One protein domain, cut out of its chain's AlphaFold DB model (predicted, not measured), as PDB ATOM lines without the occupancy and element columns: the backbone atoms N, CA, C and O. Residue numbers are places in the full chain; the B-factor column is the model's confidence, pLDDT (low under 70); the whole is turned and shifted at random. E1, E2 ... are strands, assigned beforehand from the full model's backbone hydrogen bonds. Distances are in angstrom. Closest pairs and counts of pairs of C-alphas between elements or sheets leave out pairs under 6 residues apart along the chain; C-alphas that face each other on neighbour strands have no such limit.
ATOM      1  N   ASP A  49     154.220 123.431  89.255       87.38
ATOM      2  CA  ASP A  49     155.333 122.998  90.086       87.38
ATOM      3  C   ASP A  49     156.302 124.165  90.238       87.38
ATOM      4  O   ASP A  49     156.471 124.992  89.337       87.38
ATOM      5  N   VAL A  50     156.963 124.228  91.383       88.38
ATOM      6  CA  VAL A  50     158.047 125.164  91.630       88.38
ATOM      7  C   VAL A  50     159.274 124.414  92.120       88.38
ATOM      8  O   VAL A  50     159.184 123.545  92.978       88.38
ATOM      9  N   THR A  51     160.442 124.787  91.613       90.94
ATOM     10  CA  THR A  51     161.729 124.325  92.140       90.94
ATOM     11  C   THR A  51     162.483 125.514  92.713       90.94
ATOM     12  O   THR A  51     162.690 126.500  92.008       90.94
ATOM     13  N   PHE A  52     162.886 125.421  93.977       89.81
ATOM     14  CA  PHE A  52     163.662 126.425  94.700       89.81
ATOM     15  C   PHE A  52     165.150 126.069  94.675       89.81
ATOM     16  O   PHE A  52     165.535 124.924  94.917       89.81
ATOM     17  N   TYR A  53     165.994 127.069  94.441       89.06
ATOM     18  CA  TYR A  53     167.441 126.933  94.335       89.06
ATOM     19  C   TYR A  53     168.168 127.777  95.386       89.06
ATOM     20  O   TYR A  53     167.677 128.825  95.798       89.06
ATOM     21  N   ALA A  54     169.352 127.346  95.820       89.12
ATOM     22  CA  ALA A  54     170.173 128.074  96.793       89.12
ATOM     23  C   ALA A  54     170.699 129.410  96.240       89.12
ATOM     24  O   ALA A  54     170.992 130.334  96.996       89.12
ATOM     25  N   ASP A  55     170.844 129.491  94.919       86.62
ATOM     26  CA  ASP A  55     171.604 130.516  94.221       86.62
ATOM     27  C   ASP A  55     170.927 130.952  92.914       86.62
ATOM     28  O   ASP A  55     170.181 130.198  92.286       86.62
ATOM     29  N   ALA A  56     171.241 132.174  92.471       85.25
ATOM     30  CA  ALA A  56     170.709 132.749  91.235       85.25
ATOM     31  C   ALA A  56     171.116 131.975  89.971       85.25
ATOM     32  O   ALA A  56     170.403 132.030  88.969       85.25
ATOM     33  N   ALA A  57     172.238 131.247  90.014       88.56
ATOM     34  CA  ALA A  57     172.680 130.392  88.917       88.56
ATOM     35  C   ALA A  57     171.910 129.058  88.861       88.56
ATOM     36  O   ALA A  57     172.102 128.292  87.919       88.56
ATOM     37  N   ARG A  58     171.001 128.812  89.820       87.19
ATOM     38  CA  ARG A  58     170.112 127.646  89.886       87.19
ATOM     39  C   ARG A  58     170.881 126.325  89.877       87.19
ATOM     40  O   ARG A  58     170.461 125.353  89.253       87.19
ATOM     41  N   THR A  59     172.024 126.293  90.560       88.94
ATOM     42  CA  THR A  59     172.911 125.119  90.552       88.94
ATOM     43  C   THR A  59     172.546 124.094  91.618       88.94
ATOM     44  O   THR A  59     172.686 122.895  91.390       88.94
ATOM     45  N   THR A  60     172.041 124.552  92.766       91.38
ATOM     46  CA  THR A  60     171.694 123.685  93.896       91.38
ATOM     47  C   THR A  60     170.210 123.778  94.206       91.38
ATOM     48  O   THR A  60     169.741 124.841  94.597       91.38
ATOM     49  N   VAL A  61     169.468 122.674  94.074       92.31
ATOM     50  CA  VAL A  61     168.060 122.603  94.500       92.31
ATOM     51  C   VAL A  61     167.994 122.504  96.025       92.31
ATOM     52  O   VAL A  61     168.653 121.655  96.620       92.31
ATOM     53  N   VAL A  62     167.193 123.363  96.655       92.75
ATOM     54  CA  VAL A  62     166.995 123.413  98.120       92.75
ATOM     55  C   VAL A  62     165.565 123.100  98.543       92.75
ATOM     56  O   VAL A  62     165.307 122.858  99.722       92.75
ATOM     57  N   GLY A  63     164.641 123.089  97.589       90.38
ATOM     58  CA  GLY A  63     163.263 122.711  97.825       90.38
ATOM     59  C   GLY A  63     162.496 122.573  96.526       90.38
ATOM     60  O   GLY A  63     162.903 123.067  95.473       90.38
ATOM     61  N   THR A  64     161.360 121.917  96.614       90.50
ATOM     62  CA  THR A  64     160.385 121.806  95.537       90.50
ATOM     63  C   THR A  64     159.019 122.103  96.111       90.50
ATOM     64  O   THR A  64     158.785 122.000  97.312       90.50
ATOM     65  N   GLY A  65     158.104 122.529  95.265       89.50
ATOM     66  CA  GLY A  65     156.742 122.761  95.663       89.50
ATOM     67  C   GLY A  65     155.792 122.410  94.552       89.50
ATOM     68  O   GLY A  65     156.135 122.434  93.370       89.50
ATOM     69  N   TYR A  66     154.582 122.096  94.960       86.50
ATOM     70  CA  TYR A  66     153.497 121.811  94.058       86.50
ATOM     71  C   TYR A  66     152.290 122.627  94.480       86.50
ATOM     72  O   TYR A  66     151.925 122.703  95.655       86.50
ATOM     73  N   CYS A  67     151.702 123.290  93.498       86.44
ATOM     74  CA  CYS A  67     150.504 124.071  93.666       86.44
ATOM     75  C   CYS A  67     149.360 123.374  92.951       86.44
ATOM     76  O   CYS A  67     149.386 123.252  91.725       86.44
ATOM     77  N   MET A  68     148.353 122.964  93.727       84.44
ATOM     78  CA  MET A  68     147.059 122.553  93.189       84.44
ATOM     79  C   MET A  68     146.066 123.704  93.183       84.44
ATOM     80  O   MET A  68     146.001 124.503  94.113       84.44
ATOM     81  N   CYS A  69     145.234 123.743  92.155       81.56
ATOM     82  CA  CYS A  69     144.157 124.697  92.002       81.56
ATOM     83  C   CYS A  69     143.257 124.774  93.228       81.56
ATOM     84  O   CYS A  69     142.754 123.768  93.717       81.56
ATOM     85  N   GLY A  70     143.031 125.998  93.699       78.00
ATOM     86  CA  GLY A  70     142.241 126.284  94.891       78.00
ATOM     87  C   GLY A  70     142.937 125.938  96.209       78.00
ATOM     88  O   GLY A  70     142.401 126.271  97.264       78.00
ATOM     89  N   SER A  71     144.125 125.333  96.170       83.44
ATOM     90  CA  SER A  71     144.876 124.921  97.352       83.44
ATOM     91  C   SER A  71     145.969 125.923  97.726       83.44
ATOM     92  O   SER A  71     146.265 126.898  97.022       83.44
ATOM     93  N   SER A  72     146.564 125.691  98.892       84.31
ATOM     94  CA  SER A  72     147.838 126.292  99.265       84.31
ATOM     95  C   SER A  72     148.985 125.588  98.552       84.31
ATOM     96  O   SER A  72     148.919 124.387  98.301       84.31
ATOM     97  N   LEU A  73     150.056 126.329  98.290       85.19
ATOM     98  CA  LEU A  73     151.306 125.750  97.825       85.19
ATOM     99  C   LEU A  73     151.871 124.805  98.891       85.19
ATOM    100  O   LEU A  73     152.173 125.237 100.006       85.19
ATOM    101  N   GLU A  74     152.069 123.545  98.525       86.94
ATOM    102  CA  GLU A  74     152.805 122.585  99.339       86.94
ATOM    103  C   GLU A  74     154.279 122.651  98.957       86.94
ATOM    104  O   GLU A  74     154.617 122.573  97.778       86.94
ATOM    105  N   VAL A  75     155.157 122.835  99.944       89.00
ATOM    106  CA  VAL A  75     156.607 122.901  99.730       89.00
ATOM    107  C   VAL A  75     157.303 121.855 100.570       89.00
ATOM    108  O   VAL A  75     157.079 121.756 101.775       89.00
ATOM    109  N   GLU A  76     158.201 121.134  99.918       90.44
ATOM    110  CA  GLU A  76     159.155 120.234 100.531       90.44
ATOM    111  C   GLU A  76     160.548 120.883 100.502       90.44
ATOM    112  O   GLU A  76     161.006 121.390  99.476       90.44
ATOM    113  N   GLY A  77     161.228 120.906 101.650       90.75
ATOM    114  CA  GLY A  77     162.532 121.556 101.799       90.75
ATOM    115  C   GLY A  77     162.437 123.048 102.132       90.75
ATOM    116  O   GLY A  77     161.625 123.461 102.960       90.75
ATOM    117  N   SER A  78     163.323 123.857 101.545       86.94
ATOM    118  CA  SER A  78     163.436 125.297 101.819       86.94
ATOM    119  C   SER A  78     162.965 126.153 100.647       86.94
ATOM    120  O   SER A  78     163.384 125.958  99.508       86.94
ATOM    121  N   MET A  79     162.138 127.157 100.948       84.56
ATOM    122  CA  MET A  79     161.804 128.217  99.996       84.56
ATOM    123  C   MET A  79     162.993 129.168  99.815       84.56
ATOM    124  O   MET A  79     163.708 129.481 100.767       84.56
ATOM    125  N   SER A  80     163.158 129.663  98.593       85.44
ATOM    126  CA  SER A  80     164.194 130.615  98.192       85.44
ATOM    127  C   SER A  80     163.608 131.645  97.227       85.44
ATOM    128  O   SER A  80     162.599 131.377  96.573       85.44
ATOM    129  N   ASP A  81     164.246 132.811  97.119       84.00
ATOM    130  CA  ASP A  81     163.908 133.824  96.109       84.00
ATOM    131  C   ASP A  81     164.271 133.354  94.687       84.00
ATOM    132  O   ASP A  81     163.663 133.757  93.698       84.00
ATOM    133  N   TYR A  82     165.221 132.421  94.581       86.56
ATOM    134  CA  TYR A  82     165.612 131.809  93.319       86.56
ATOM    135  C   TYR A  82     164.742 130.589  93.054       86.56
ATOM    136  O   TYR A  82     164.999 129.506  93.578       86.56
ATOM    137  N   TYR A  83     163.712 130.747  92.230       86.25
ATOM    138  CA  TYR A  83     162.849 129.635  91.860       86.25
ATOM    139  C   TYR A  83     162.531 129.599  90.368       86.25
ATOM    140  O   TYR A  83     162.625 130.599  89.656       86.25
ATOM    141  N   VAL A  84     162.125 128.422  89.901       87.19
ATOM    142  CA  VAL A  84     161.563 128.201  88.567       87.19
ATOM    143  C   VAL A  84     160.152 127.669  88.741       87.19
ATOM    144  O   VAL A  84     159.962 126.682  89.445       87.19
ATOM    145  N   LYS A  85     159.173 128.326  88.115       86.06
ATOM    146  CA  LYS A  85     157.790 127.846  88.044       86.06
ATOM    147  C   LYS A  85     157.578 127.149  86.711       86.06
ATOM    148  O   LYS A  85     157.911 127.709  85.671       86.06
ATOM    149  N   ARG A  86     156.974 125.968  86.749       84.25
ATOM    150  CA  ARG A  86     156.486 125.257  85.573       84.25
ATOM    151  C   ARG A  86     154.973 125.173  85.665       84.25
ATOM    152  O   ARG A  86     154.442 124.466  86.517       84.25
ATOM    153  N   SER A  87     154.291 125.916  84.801       80.62
ATOM    154  CA  SER A  87     152.840 125.816  84.678       80.62
ATOM    155  C   SER A  87     152.472 124.429  84.157       80.62
ATOM    156  O   SER A  87     153.084 123.936  83.209       80.62
ATOM    157  N   ARG A  88     151.489 123.786  84.782       78.38
ATOM    158  CA  ARG A  88     150.918 122.534  84.291       78.38
ATOM    159  C   ARG A  88     149.678 122.881  83.473       78.38
ATOM    160  O   ARG A  88     148.764 123.513  84.017       78.38
TER     161      ARG A  88
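AT A GLANCE: This is residues 49 to 88 of the 95 residues of an uncharacterized protein of Myxococcus fulvus (UniProt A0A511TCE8). Picture one small antiparallel sheet of four strands, a twisted and curled slab, with the loop of residues 54 to 60 at one end of its long axis and the loop of residues 68 to 73 at the other. Three strands fold back and forth, E1 to E2 to E3, and residues 78 to 81 then cross from one edge of the sheet to the other, where E4 lies beside E1. The printed part has 40 residues, with four named strands in the order E1, E2, E3, E4 along the chain and no named helix; across the sheet the order is E3, E2, E1, E4, and the class is all strand. It is compact, with a radius of gyration of the C-alphas of 10.0 A, and elongated in outline, spanning 31 by 18 by 12 A.

HOW THE PARTS SIT: Start at E1, residues 49 to 53, an inner strand. After a short link comes E2, residues 61 to 67, which forms a hairpin with E1, antiparallel at 160 degrees; look for N 65 and O 50, 2.7 A apart. A second short link leads to E3, residues 74 to 77, an edge strand in a hairpin with E2 at 170 degrees; N 76 and O 64 are 2.8 A apart. E1, E2 and E3 are a meander, each strand the antiparallel neighbour of the one before. A tight link leads to E4, residues 82 to 87, the other edge strand, which is apart from E3. E4 is the antiparallel neighbour of E1 at 165 degrees; N 53 and O 82, 2.8 A apart, are within hydrogen-bond range. The four strands in a row are a Greek key, a meander of three with the first strand the antiparallel neighbour of the fourth. The sheet is twisted, with C-alphas up to 4.4 A off its best plane.

IN THESE COORDINATES: Find C-alpha 49 at (155.333, 122.998, 90.086); from there E1 runs 13.4 A to Tyr 53. E2, the longest strand by residues, begins at C-alpha 61 at (168.060, 122.603, 94.500) and covers 17.6 A to Cys 67. E3 covers 10.1 A from Glu 74 to Gly 77. E4 runs 16.5 A from Tyr 82 to C-alpha 87 at (152.840, 125.816, 84.678).

THE WHOLE: Look to Ala 57 and Gly 70 for the two C-alphas farthest apart, 31.3 A. The first and last printed C-alphas, of Asp 49 and Arg 88, are 7.3 A apart. The printed part has no cut and no long link. The mean pLDDT of the printed part is 86.9, and no printed residue is under 70.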